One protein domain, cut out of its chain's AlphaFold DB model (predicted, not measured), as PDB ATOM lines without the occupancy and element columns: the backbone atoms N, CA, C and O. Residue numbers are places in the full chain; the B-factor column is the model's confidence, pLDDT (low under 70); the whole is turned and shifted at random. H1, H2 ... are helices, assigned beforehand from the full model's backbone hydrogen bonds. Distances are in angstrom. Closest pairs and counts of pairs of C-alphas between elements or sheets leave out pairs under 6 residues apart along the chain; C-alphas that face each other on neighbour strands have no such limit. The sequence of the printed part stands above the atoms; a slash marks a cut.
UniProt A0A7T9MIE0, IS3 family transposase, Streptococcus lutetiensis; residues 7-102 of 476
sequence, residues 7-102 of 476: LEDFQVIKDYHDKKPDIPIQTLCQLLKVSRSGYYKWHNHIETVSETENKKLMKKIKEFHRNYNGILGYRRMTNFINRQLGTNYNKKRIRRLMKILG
ATOM      1  N   LEU A   7     184.241 173.253 191.809       82.25
ATOM      2  CA  LEU A   7     184.930 172.936 193.071       82.25
ATOM      3  C   LEU A   7     184.444 173.790 194.244       82.25
ATOM      4  O   LEU A   7     184.325 173.274 195.349       82.25
ATOM      5  N   GLU A   8     184.165 175.067 193.992       83.19
ATOM      6  CA  GLU A   8     183.611 175.984 194.991       83.19
ATOM      7  C   GLU A   8     182.190 175.557 195.374       83.19
ATOM      8  O   GLU A   8     181.903 175.409 196.557       83.19
ATOM      9  N   ASP A   9     181.353 175.217 194.386       88.19
ATOM     10  CA  ASP A   9     180.004 174.683 194.609       88.19
ATOM     11  C   ASP A   9     180.035 173.412 195.479       88.19
ATOM     12  O   ASP A   9     179.263 173.278 196.426       88.19
ATOM     13  N   PHE A  10     180.958 172.480 195.209       90.31
ATOM     14  CA  PHE A  10     181.103 171.262 196.013       90.31
ATOM     15  C   PHE A  10     181.579 171.539 197.443       90.31
ATOM     16  O   PHE A  10     181.109 170.873 198.368       90.31
ATOM     17  N   GLN A  11     182.465 172.522 197.638       88.00
ATOM     18  CA  GLN A  11     182.906 172.934 198.970       88.00
ATOM     19  C   GLN A  11     181.750 173.551 199.768       88.00
ATOM     20  O   GLN A  11     181.539 173.161 200.909       88.00
ATOM     21  N   VAL A  12     180.944 174.422 199.149       89.50
ATOM     22  CA  VAL A  12     179.753 175.019 199.780       89.50
ATOM     23  C   VAL A  12     178.738 173.946 200.179       89.50
ATOM     24  O   VAL A  12     178.208 173.988 201.287       89.50
ATOM     25  N   ILE A  13     178.493 172.955 199.311       90.44
ATOM     26  CA  ILE A  13     177.594 171.828 199.618       90.44
ATOM     27  C   ILE A  13     178.095 171.057 200.837       90.44
ATOM     28  O   ILE A  13     177.298 170.723 201.710       90.44
ATOM     29  N   LYS A  14     179.403 170.781 200.903       90.19
ATOM     30  CA  LYS A  14     180.011 170.081 202.036       90.19
ATOM     31  C   LYS A  14     179.880 170.894 203.323       90.19
ATOM     32  O   LYS A  14     179.308 170.397 204.283       90.19
ATOM     33  N   ASP A  15     180.322 172.148 203.312       91.00
ATOM     34  CA  ASP A  15     180.315 173.013 204.497       91.00
ATOM     35  C   ASP A  15     178.895 173.240 205.042       91.00
ATOM     36  O   ASP A  15     178.700 173.390 206.249       91.00
ATOM     37  N   TYR A  16     177.895 173.286 204.156       91.31
ATOM     38  CA  TYR A  16     176.496 173.435 204.543       91.31
ATOM     39  C   TYR A  16     175.904 172.130 205.089       91.31
ATOM     40  O   TYR A  16     175.224 172.162 206.113       91.31
ATOM     41  N   HIS A  17     176.181 170.993 204.445       90.75
ATOM     42  CA  HIS A  17     175.726 169.680 204.910       90.75
ATOM     43  C   HIS A  17     176.353 169.304 206.262       90.75
ATOM     44  O   HIS A  17     175.639 168.837 207.144       90.75
ATOM     45  N   ASP A  18     177.636 169.614 206.476       89.75
ATOM     46  CA  ASP A  18     178.334 169.391 207.752       89.75
ATOM     47  C   ASP A  18     177.700 170.200 208.906       89.75
ATOM     48  O   ASP A  18     177.724 169.771 210.059       89.75
ATOM     49  N   LYS A  19     177.099 171.363 208.611       90.38
ATOM     50  CA  LYS A  19     176.387 172.208 209.593       90.38
ATOM     51  C   LYS A  19     174.911 171.843 209.764       90.38
ATOM     52  O   LYS A  19     174.333 172.153 210.804       90.38
ATOM     53  N   LYS A  20     174.283 171.266 208.739       88.38
ATOM     54  CA  LYS A  20     172.865 170.883 208.710       88.38
ATOM     55  C   LYS A  20     172.706 169.518 208.027       88.38
ATOM     56  O   LYS A  20     172.367 169.469 206.838       88.38
ATOM     57  N   PRO A  21     172.933 168.416 208.764       85.25
ATOM     58  CA  PRO A  21     172.936 167.068 208.194       85.25
ATOM     59  C   PRO A  21     171.552 166.610 207.708       85.25
ATOM     60  O   PRO A  21     171.471 165.748 206.836       85.25
ATOM     61  N   ASP A  22     170.475 167.231 208.201       89.88
ATOM     62  CA  ASP A  22     169.087 166.893 207.850       89.88
ATOM     63  C   ASP A  22     168.735 167.183 206.384       89.88
ATOM     64  O   ASP A  22     167.741 166.679 205.860       89.88
ATOM     65  N   ILE A  23     169.535 168.006 205.695       87.62
ATOM     66  CA  ILE A  23     169.302 168.362 204.295       87.62
ATOM     67  C   ILE A  23     170.111 167.419 203.393       87.62
ATOM     68  O   ILE A  23     171.347 167.431 203.441       87.62
ATOM     69  N   PRO A  24     169.455 166.640 202.508       90.38
ATOM     70  CA  PRO A  24     170.154 165.717 201.626       90.38
ATOM     71  C   PRO A  24     171.110 166.430 200.662       90.38
ATOM     72  O   PRO A  24     170.746 167.406 200.002       90.38
ATOM     73  N   ILE A  25     172.302 165.854 200.467       90.12
ATOM     74  CA  ILE A  25     173.300 166.312 199.478       90.12
ATOM     75  C   ILE A  25     172.689 166.439 198.074       90.12
ATOM     76  O   ILE A  25     173.073 167.316 197.302       90.12
ATOM     77  N   GLN A  26     171.712 165.591 197.737       91.31
ATOM     78  CA  GLN A  26     170.990 165.657 196.466       91.31
ATOM     79  C   GLN A  26     170.267 166.995 196.270       91.31
ATOM     80  O   GLN A  26     170.372 167.576 195.192       91.31
ATOM     81  N   THR A  27     169.597 167.500 197.305       89.88
ATOM     82  CA  THR A  27     168.869 168.775 197.278       89.88
ATOM     83  C   THR A  27     169.833 169.945 197.099       89.88
ATOM     84  O   THR A  27     169.606 170.824 196.270       89.88
ATOM     85  N   LEU A  28     170.969 169.917 197.804       92.06
ATOM     86  CA  LEU A  28     172.013 170.941 197.689       92.06
ATOM     87  C   LEU A  28     172.687 170.930 196.304       92.06
ATOM     88  O   LEU A  28     172.923 171.984 195.715       92.06
ATOM     89  N   CYS A  29     172.937 169.741 195.743       92.81
ATOM     90  CA  CYS A  29     173.460 169.596 194.384       92.81
ATOM     91  C   CYS A  29     172.480 170.143 193.331       92.81
ATOM     92  O   CYS A  29     172.908 170.813 192.393       92.81
ATOM     93  N   GLN A  30     171.176 169.887 193.486       92.06
ATOM     94  CA  GLN A  30     170.139 170.418 192.591       92.06
ATOM     95  C   GLN A  30     170.053 171.946 192.665       92.06
ATOM     96  O   GLN A  30     169.999 172.596 191.620       92.06
ATOM     97  N   LEU A  31     170.113 172.518 193.874       92.81
ATOM     98  CA  LEU A  31     170.071 173.965 194.095       92.81
ATOM     99  C   LEU A  31     171.216 174.689 193.369       92.81
ATOM    100  O   LEU A  31     170.984 175.686 192.688       92.81
ATOM    101  N   LEU A  32     172.437 174.152 193.460       91.25
ATOM    102  CA  LEU A  32     173.619 174.708 192.790       91.25
ATOM    103  C   LEU A  32     173.804 174.207 191.349       91.25
ATOM    104  O   LEU A  32     174.793 174.546 190.701       91.25
ATOM    105  N   LYS A  33     172.856 173.422 190.818       92.00
ATOM    106  CA  LYS A  33     172.888 172.859 189.456       92.00
ATOM    107  C   LYS A  33     174.168 172.059 189.159       92.00
ATOM    108  O   LYS A  33     174.713 172.123 188.056       92.00
ATOM    109  N   VAL A  34     174.636 171.274 190.130       91.44
ATOM    110  CA  VAL A  34     175.806 170.391 190.008       91.44
ATOM    111  C   VAL A  34     175.420 168.915 190.116       91.44
ATOM    112  O   VAL A  34     174.399 168.551 190.695       91.44
ATOM    113  N   SER A  35     176.235 168.024 189.546       91.75
ATOM    114  CA  SER A  35     175.950 166.585 189.587       91.75
ATOM    115  C   SER A  35     176.316 165.962 190.939       91.75
ATOM    116  O   SER A  35     177.422 166.151 191.452       91.75
ATOM    117  N   ARG A  36     175.416 165.127 191.474       90.31
ATOM    118  CA  ARG A  36     175.639 164.353 192.710       90.31
ATOM    119  C   ARG A  36     176.845 163.411 192.598       90.31
ATOM    120  O   ARG A  36     177.641 163.303 193.526       90.31
ATOM    121  N   SER A  37     177.017 162.761 191.446       87.88
ATOM    122  CA  SER A  37     178.182 161.908 191.167       87.88
ATOM    123  C   SER A  37     179.491 162.708 191.127       87.88
ATOM    124  O   SER A  37     180.524 162.221 191.589       87.88
ATOM    125  N   GLY A  38     179.454 163.954 190.641       86.75
ATOM    126  CA  GLY A  38     180.580 164.885 190.680       86.75
ATOM    127  C   GLY A  38     180.988 165.268 192.103       86.75
ATOM    128  O   GLY A  38     182.181 165.243 192.406       86.75
ATOM    129  N   TYR A  39     180.009 165.536 192.975       87.94
ATOM    130  CA  TYR A  39     180.243 165.839 194.390       87.94
ATOM    131  C   TYR A  39     180.959 164.691 195.107       87.94
ATOM    132  O   TYR A  39     182.033 164.900 195.663       87.94
ATOM    133  N   TYR A  40     180.446 163.456 195.040       88.81
ATOM    134  CA  TYR A  40     181.095 162.330 195.730       88.81
ATOM    135  C   TYR A  40     182.461 161.978 195.135       88.81
ATOM    136  O   TYR A  40     183.381 161.625 195.870       88.81
ATOM    137  N   LYS A  41     182.637 162.135 193.815       85.56
ATOM    138  CA  LYS A  41     183.946 161.981 193.161       85.56
ATOM    139  C   LYS A  41     184.964 163.022 193.635       85.56
ATOM    140  O   LYS A  41     186.162 162.759 193.564       85.56
ATOM    141  N   TRP A  42     184.511 164.203 194.052       88.56
ATOM    142  CA  TRP A  42     185.348 165.224 194.677       88.56
ATOM    143  C   TRP A  42     185.577 164.936 196.168       88.56
ATOM    144  O   TRP A  42     186.721 164.979 196.606       88.56
ATOM    145  N   HIS A  43     184.528 164.577 196.911       85.62
ATOM    146  CA  HIS A  43     184.582 164.324 198.352       85.62
ATOM    147  C   HIS A  43     185.491 163.138 198.708       85.62
ATOM    148  O   HIS A  43     186.334 163.241 199.591       85.62
ATOM    149  N   ASN A  44     185.372 162.031 197.972       86.12
ATOM    150  CA  ASN A  44     186.126 160.798 198.226       86.12
ATOM    151  C   ASN A  44     187.478 160.766 197.490       86.12
ATOM    152  O   ASN A  44     188.080 159.709 197.305       86.12
ATOM    153  N   HIS A  45     187.937 161.909 196.984       81.00
ATOM    154  CA  HIS A  45     189.133 161.976 196.162       81.00
ATOM    155  C   HIS A  45     190.418 161.889 196.994       81.00
ATOM    156  O   HIS A  45     190.700 162.761 197.813       81.00
ATOM    157  N   ILE A  46     191.271 160.917 196.670       80.69
ATOM    158  CA  ILE A  46     192.631 160.801 197.209       80.69
ATOM    159  C   ILE A  46     193.615 161.477 196.249       80.69
ATOM    160  O   ILE A  46     193.524 161.308 195.032       80.69
ATOM    161  N   GLU A  47     194.549 162.271 196.782       79.06
ATOM    162  CA  GLU A  47     195.543 162.974 195.967       79.06
ATOM    163  C   GLU A  47     196.407 161.997 195.153       79.06
ATOM    164  O   GLU A  47     197.021 161.077 195.689       79.06
ATOM    165  N   THR A  48     196.476 162.222 193.842       84.81
ATOM    166  CA  THR A  48     197.272 161.380 192.939       84.81
ATOM    167  C   THR A  48     198.755 161.764 192.959       84.81
ATOM    168  O   THR A  48     199.107 162.930 193.150       84.81
ATOM    169  N   VAL A  49     199.646 160.818 192.631       84.50
ATOM    170  CA  VAL A  49     201.104 161.058 192.520       84.50
ATOM    171  C   VAL A  49     201.423 162.254 191.606       84.50
ATOM    172  O   VAL A  49     202.254 163.104 191.932       84.50
ATOM    173  N   SER A  50     200.704 162.378 190.485       82.69
ATOM    174  CA  SER A  50     200.852 163.496 189.543       82.69
ATOM    175  C   SER A  50     200.488 164.850 190.166       82.69
ATOM    176  O   SER A  50     201.086 165.880 189.842       82.69
ATOM    177  N   GLU A  51     199.501 164.889 191.060       82.62
ATOM    178  CA  GLU A  51     199.094 166.112 191.750       82.62
ATOM    179  C   GLU A  51     200.098 166.537 192.811       82.62
ATOM    180  O   GLU A  51     200.447 167.722 192.851       82.62
ATOM    181  N   THR A  52     200.636 165.586 193.572       86.12
ATOM    182  CA  THR A  52     201.735 165.834 194.508       86.12
ATOM    183  C   THR A  52     202.967 166.373 193.776       86.12
ATOM    184  O   THR A  52     203.563 167.371 194.191       86.12
ATOM    185  N   GLU A  53     203.322 165.783 192.633       87.75
ATOM    186  CA  GLU A  53     204.421 166.254 191.786       87.75
ATOM    187  C   GLU A  53     204.143 167.661 191.227       87.75
ATOM    188  O   GLU A  53     204.998 168.545 191.292       87.75
ATOM    189  N   ASN A  54     202.917 167.927 190.759       89.50
ATOM    190  CA  ASN A  54     202.516 169.262 190.306       89.50
ATOM    191  C   ASN A  54     202.615 170.305 191.432       89.50
ATOM    192  O   ASN A  54     203.049 171.424 191.166       89.50
ATOM    193  N   LYS A  55     202.266 169.963 192.682       87.88
ATOM    194  CA  LYS A  55     202.439 170.855 193.843       87.88
ATOM    195  C   LYS A  55     203.916 171.192 194.078       87.88
ATOM    196  O   LYS A  55     204.244 172.365 194.270       87.88
ATOM    197  N   LYS A  56     204.815 170.199 194.020       89.25
ATOM    198  CA  LYS A  56     206.275 170.417 194.121       89.25
ATOM    199  C   LYS A  56     206.775 171.325 192.993       89.25
ATOM    200  O   LYS A  56     207.472 172.310 193.241       89.25
ATOM    201  N   LEU A  57     206.338 171.054 191.766       91.56
ATOM    202  CA  LEU A  57     206.702 171.821 190.579       91.56
ATOM    203  C   LEU A  57     206.200 173.272 190.647       91.56
ATOM    204  O   LEU A  57     206.930 174.196 190.301       91.56
ATOM    205  N   MET A  58     204.992 173.502 191.166       92.31
ATOM    206  CA  MET A  58     204.446 174.845 191.395       92.31
ATOM    207  C   MET A  58     205.275 175.650 192.405       92.31
ATOM    208  O   MET A  58     205.505 176.838 192.179       92.31
ATOM    209  N   LYS A  59     205.759 175.021 193.488       92.25
ATOM    210  CA  LYS A  59     206.671 175.679 194.444       92.25
ATOM    211  C   LYS A  59     207.964 176.120 193.754       92.25
ATOM    212  O   LYS A  59     208.358 177.274 193.898       92.25
ATOM    213  N   LYS A  60     208.558 175.247 192.932       91.94
ATOM    214  CA  LYS A  60     209.761 175.579 192.155       91.94
ATOM    215  C   LYS A  60     209.511 176.691 191.137       91.94
ATOM    216  O   LYS A  60     210.280 177.641 191.092       91.94
ATOM    217  N   ILE A  61     208.404 176.659 190.394       93.00
ATOM    218  CA  ILE A  61     208.044 177.744 189.461       93.00
ATOM    219  C   ILE A  61     207.964 179.100 190.189       93.00
ATOM    220  O   ILE A  61     208.459 180.092 189.660       93.00
ATOM    221  N   LYS A  62     207.386 179.159 191.400       93.12
ATOM    222  CA  LYS A  62     207.346 180.392 192.215       93.12
ATOM    223  C   LYS A  62     208.734 180.852 192.667       93.12
ATOM    224  O   LYS A  62     208.988 182.049 192.734       93.12
ATOM    225  N   GLU A  63     209.611 179.922 193.026       92.44
ATOM    226  CA  GLU A  63     211.000 180.207 193.401       92.44
ATOM    227  C   GLU A  63     211.771 180.819 192.227       92.44
ATOM    228  O   GLU A  63     212.260 181.937 192.336       92.44
ATOM    229  N   PHE A  64     211.760 180.167 191.063       90.56
ATOM    230  CA  PHE A  64     212.392 180.692 189.851       90.56
ATOM    231  C   PHE A  64     211.787 182.019 189.395       90.56
ATOM    232  O   PHE A  64     212.502 182.922 188.971       90.56
ATOM    233  N   HIS A  65     210.466 182.172 189.465       90.75
ATOM    234  CA  HIS A  65     209.839 183.433 189.077       90.75
ATOM    235  C   HIS A  65     210.325 184.597 189.950       90.75
ATOM    236  O   HIS A  65     210.651 185.647 189.401       90.75
ATOM    237  N   ARG A  66     210.474 184.384 191.265       88.62
ATOM    238  CA  ARG A  66     211.042 185.377 192.190       88.62
ATOM    239  C   ARG A  66     212.527 185.627 191.934       88.62
ATOM    240  O   ARG A  66     212.908 186.774 191.747       88.62
ATOM    241  N   ASN A  67     213.339 184.575 191.841       88.88
ATOM    242  CA  ASN A  67     214.794 184.697 191.676       88.88
ATOM    243  C   ASN A  67     215.194 185.430 190.386       88.88
ATOM    244  O   ASN A  67     216.234 186.075 190.334       88.88
ATOM    245  N   TYR A  68     214.366 185.340 189.342       86.69
ATOM    246  CA  TYR A  68     214.613 185.972 188.047       86.69
ATOM    247  C   TYR A  68     213.691 187.173 187.778       86.69
ATOM    248  O   TYR A  68     213.457 187.505 186.614       86.69
ATOM    249  N   ASN A  69     213.130 187.803 188.820       83.31
ATOM    250  CA  ASN A  69     212.280 189.005 188.737       83.31
ATOM    251  C   ASN A  69     211.174 188.918 187.665       83.31
ATOM    252  O   ASN A  69     210.868 189.875 186.956       83.31
ATOM    253  N   GLY A  70     210.601 187.728 187.495       82.50
ATOM    254  CA  GLY A  70     209.532 187.456 186.543       82.50
ATOM    255  C   GLY A  70     209.907 187.490 185.061       82.50
ATOM    256  O   GLY A  70     209.016 187.431 184.217       82.50
ATOM    257  N   ILE A  71     211.196 187.527 184.713       84.06
ATOM    258  CA  ILE A  71     211.680 187.592 183.320       84.06
ATOM    259  C   ILE A  71     211.443 186.268 182.564       84.06
ATOM    260  O   ILE A  71     211.353 186.237 181.334       84.06
ATOM    261  N   LEU A  72     211.360 185.144 183.278       87.31
ATOM    262  CA  LEU A  72     211.275 183.820 182.665       87.31
ATOM    263  C   LEU A  72     209.856 183.496 182.172       87.31
ATOM    264  O   LEU A  72     208.969 183.123 182.940       87.31
ATOM    265  N   GLY A  73     209.662 183.535 180.852       88.25
ATOM    266  CA  GLY A  73     208.494 182.938 180.199       88.25
ATOM    267  C   GLY A  73     208.512 181.403 180.221       88.25
ATOM    268  O   GLY A  73     209.555 180.784 180.421       88.25
ATOM    269  N   TYR A  74     207.363 180.768 179.949       91.69
ATOM    270  CA  TYR A  74     207.177 179.315 180.136       91.69
ATOM    271  C   TYR A  74     208.205 178.430 179.412       91.69
ATOM    272  O   TYR A  74     208.564 177.376 179.931       91.69
ATOM    273  N   ARG A  75     208.710 178.846 178.239       92.38
ATOM    274  CA  ARG A  75     209.754 178.107 177.503       92.38
ATOM    275  C   ARG A  75     211.071 178.088 178.279       92.38
ATOM    276  O   ARG A  75     211.610 177.019 178.534       92.38
ATOM    277  N   ARG A  76     211.546 179.261 178.715       92.12
ATOM    278  CA  ARG A  76     212.774 179.377 179.513       92.12
ATOM    279  C   ARG A  76     212.594 178.738 180.887       92.12
ATOM    280  O   ARG A  76     213.449 177.972 181.298       92.12
ATOM    281  N   MET A  77     211.449 178.953 181.533       92.44
ATOM    282  CA  MET A  77     211.105 178.304 182.801       92.44
ATOM    283  C   MET A  77     211.204 176.772 182.708       92.44
ATOM    284  O   MET A  77     211.763 176.143 183.597       92.44
ATOM    285  N   THR A  78     210.728 176.180 181.606       94.06
ATOM    286  CA  THR A  78     210.847 174.730 181.363       94.06
ATOM    287  C   THR A  78     212.310 174.296 181.306       94.06
ATOM    288  O   THR A  78     212.687 173.364 182.007       94.06
ATOM    289  N   ASN A  79     213.145 174.998 180.534       92.50
ATOM    290  CA  ASN A  79     214.564 174.657 180.401       92.50
ATOM    291  C   ASN A  79     215.315 174.769 181.736       92.50
ATOM    292  O   ASN A  79     216.102 173.891 182.066       92.50
ATOM    293  N   PHE A  80     215.060 175.828 182.510       90.38
ATOM    294  CA  PHE A  80     215.714 176.049 183.803       90.38
ATOM    295  C   PHE A  80     215.326 174.982 184.829       90.38
ATOM    296  O   PHE A  80     216.197 174.422 185.489       90.38
ATOM    297  N   ILE A  81     214.036 174.654 184.920       92.12
ATOM    298  CA  ILE A  81     213.545 173.609 185.825       92.12
ATOM    299  C   ILE A  81     214.107 172.242 185.436       92.12
ATOM    300  O   ILE A  81     214.609 171.528 186.300       92.12
ATOM    301  N   ASN A  82     214.054 171.892 184.148       93.50
ATOM    302  CA  ASN A  82     214.561 170.614 183.652       93.50
ATOM    303  C   ASN A  82     216.062 170.468 183.927       93.50
ATOM    304  O   ASN A  82     216.493 169.437 184.435       93.50
ATOM    305  N   ARG A  83     216.837 171.534 183.688       91.38
ATOM    306  CA  ARG A  83     218.280 171.558 183.947       91.38
ATOM    307  C   ARG A  83     218.618 171.469 185.436       91.38
ATOM    308  O   ARG A  83     219.521 170.725 185.789       91.38
ATOM    309  N   GLN A  84     217.921 172.204 186.305       87.62
ATOM    310  CA  GLN A  84     218.239 172.222 187.740       87.62
ATOM    311  C   GLN A  84     217.776 170.955 188.470       87.62
ATOM    312  O   GLN A  84     218.409 170.547 189.436       87.62
ATOM    313  N   LEU A  85     216.665 170.349 188.043       85.69
ATOM    314  CA  LEU A  85     216.108 169.157 188.690       85.69
ATOM    315  C   LEU A  85     216.517 167.843 188.008       85.69
ATOM    316  O   LEU A  85     216.107 166.790 188.480       85.69
ATOM    317  N   GLY A  86     217.255 167.887 186.892       89.06
ATOM    318  CA  GLY A  86     217.590 166.691 186.109       89.06
ATOM    319  C   GLY A  86     216.351 165.984 185.545       89.06
ATOM    320  O   GLY A  86     216.270 164.762 185.550       89.06
ATOM    321  N   THR A  87     215.345 166.749 185.113       89.81
ATOM    322  CA  THR A  87     214.034 166.227 184.678       89.81
ATOM    323  C   THR A  87     213.716 166.616 183.240       89.81
ATOM    324  O   THR A  87     214.322 167.528 182.689       89.81
ATOM    325  N   ASN A  88     212.716 165.965 182.637       92.25
ATOM    326  CA  ASN A  88     212.257 166.235 181.270       92.25
ATOM    327  C   ASN A  88     210.769 166.616 181.226       92.25
ATOM    328  O   ASN A  88     209.959 166.010 180.521       92.25
ATOM    329  N   TYR A  89     210.367 167.640 181.985       92.56
ATOM    330  CA  TYR A  89     208.983 168.111 181.956       92.56
ATOM    331  C   TYR A  89     208.619 168.737 180.607       92.56
ATOM    332  O   TYR A  89     209.346 169.560 180.045       92.56
ATOM    333  N   ASN A  90     207.421 168.411 180.115       94.12
ATOM    334  CA  ASN A  90     206.878 169.009 178.901       94.12
ATOM    335  C   ASN A  90     206.532 170.497 179.117       94.12
ATOM    336  O   ASN A  90     205.824 170.860 180.062       94.12
ATOM    337  N   LYS A  91     206.920 171.354 178.165       92.56
ATOM    338  CA  LYS A  91     206.601 172.795 178.148       92.56
ATOM    339  C   LYS A  91     205.110 173.119 178.328       92.56
ATOM    340  O   LYS A  91     204.770 174.140 178.927       92.56
ATOM    341  N   LYS A  92     204.203 172.256 177.847       93.88
ATOM    342  CA  LYS A  92     202.744 172.398 178.027       93.88
ATOM    343  C   LYS A  92     202.334 172.229 179.497       93.88
ATOM    344  O   LYS A  92     201.467 172.965 179.968       93.88
ATOM    345  N   ARG A  93     202.984 171.319 180.239       92.12
ATOM    346  CA  ARG A  93     202.755 171.096 181.678       92.12
ATOM    347  C   ARG A  93     203.160 172.333 182.478       92.12
ATOM    348  O   ARG A  93     202.341 172.853 183.230       92.12
ATOM    349  N   ILE A  94     204.360 172.861 182.232       93.12
ATOM    350  CA  ILE A  94     204.855 174.093 182.870       93.12
ATOM    351  C   ILE A  94     203.943 175.281 182.557       93.12
ATOM    352  O   ILE A  94     203.523 175.987 183.470       93.12
ATOM    353  N   ARG A  95     203.544 175.458 181.291       93.31
ATOM    354  CA  ARG A  95     202.601 176.515 180.887       93.31
ATOM    355  C   ARG A  95     201.268 176.423 181.636       93.31
ATOM    356  O   ARG A  95     200.763 177.446 182.093       93.31
ATOM    357  N   ARG A  96     200.700 175.218 181.769       92.12
ATOM    358  CA  ARG A  96     199.448 174.985 182.509       92.12
ATOM    359  C   ARG A  96     199.592 175.368 183.984       92.12
ATOM    360  O   ARG A  96     198.728 176.065 184.504       92.12
ATOM    361  N   LEU A  97     200.684 174.962 184.634       92.25
ATOM    362  CA  LEU A  97     200.946 175.294 186.039       92.25
ATOM    363  C   LEU A  97     201.204 176.790 186.251       92.25
ATOM    364  O   LEU A  97     200.668 177.365 187.191       92.25
ATOM    365  N   MET A  98     201.947 177.447 185.357       91.88
ATOM    366  CA  MET A  98     202.122 178.904 185.397       91.88
ATOM    367  C   MET A  98     200.782 179.639 185.272       91.88
ATOM    368  O   MET A  98     200.548 180.588 186.014       91.88
ATOM    369  N   LYS A  99     199.876 179.165 184.400       90.12
ATOM    370  CA  LYS A  99     198.519 179.722 184.268       90.12
ATOM    371  C   LYS A  99     197.710 179.562 185.561       90.12
ATOM    372  O   LYS A  99     197.080 180.527 185.972       90.12
ATOM    373  N   ILE A 100     197.768 178.391 186.207       87.00
ATOM    374  CA  ILE A 100     197.126 178.142 187.515       87.00
ATOM    375  C   ILE A 100     197.665 179.098 188.584       87.00
ATOM    376  O   ILE A 100     196.909 179.608 189.397       87.00
ATOM    377  N   LEU A 101     198.972 179.361 188.576       88.31
ATOM    378  CA  LEU A 101     199.622 180.247 189.540       88.31
ATOM    379  C   LEU A 101     199.412 181.743 189.263       88.31
ATOM    380  O   LEU A 101     199.925 182.560 190.023       88.31
ATOM    381  N   GLY A 102     198.748 182.115 188.164       87.94
ATOM    382  CA  GLY A 102     198.667 183.511 187.720       87.94
ATOM    383  C   GLY A 102     200.016 184.099 187.281       87.94
ATOM    384  O   GLY A 102     200.130 185.303 187.069       87.94
TER     385      GLY A 102
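AT A GLANCE: This is residues 7 to 102 of the 476 residues of the protein "IS3 family transposase" of Streptococcus lutetiensis (UniProt A0A7T9MIE0). Two small lobes, each of three crossed helices, stand at opposite ends of a long shape like a dumbbell: H1, H2 and H3 make the first lobe, H4, H5 and H6 the second. The only bridge between them is the stretch of residues 44 to 48, which runs with the first residues of H4, 49 to 53, as a free neck; residues 18 to 23 stick out from the first lobe. The printed part has 96 residues with six named helices in the order H1 to H6 and no named strand, and its class is all helix. The whole is only just extended, close to loose, with a radius of gyration of the C-alphas of 18.9 A, and it spans 54 by 25 by 20 A.

IN THESE COORDINATES: H1 is residues 7 to 19, 18.6 A long, and its C-alpha 7 is at (184.930, 172.936, 193.071). H2 is residues 25 to 31, and H3 is residues 36 to 43. H4, the longest helix, is residues 49 to 67, 27.3 A from C-alpha 49 at (201.104, 161.058, 192.520) to C-alpha 67. H5 is residues 74 to 85, 16.0 A long. H6 is residues 91 to 100, 14.4 A long, with C-alpha 100 at (197.126, 178.142, 187.515).

HOW THE PARTS SIT: H1 touches H2 at a steep tilt of 54 degrees, opposite ways, the closest C-alphas being those of Ile 13 and Leu 28, 6.0 A apart. With residues 7 to 10 alone H1 only just touches H3, with 3 pairs of C-alphas within 8 A. The closest C-alphas of H1 and H3 are those of Phe 10 and Tyr 39, 5.7 A apart, and the two helices are about perpendicular at 84 degrees. H2 touches H3 at a steep tilt of 63 degrees, opposite ways, with the C-alphas of Cys 29 and Arg 36 closest at 5.9 A. H3 and H4 are apart, and so are H1 and H4. Residues 60 to 64 of H4 touch residues 77 to 81 of H5, and the two helices are about perpendicular at 74 degrees, the C-alphas of Ile 61 and Met 77 being closest at 7.4 A. H4 touches H6 with residues 54 to 61 alone, about perpendicular at 79 degrees, the C-alphas of Met 58 and Leu 97 being closest at 6.4 A. H5, with residues 74 to 78 alone, touches H6 about perpendicular at 74 degrees; their closest C-alphas are those of Tyr 74 and Arg 95, 5.4 A apart. Every O i to N i+4 pair is within hydrogen-bond range in H2, H3, H4, H5 and H6, and 8 of 9 are in H1.

THE WHOLE: The C-alphas farthest apart are those of Asp 22 and Arg 83, 54.9 A. The printed part has no cut. The link H4 to H5 is short, the other four are tight, and none is long. The mean pLDDT of the printed part is 89.3, and no printed residue is under 70.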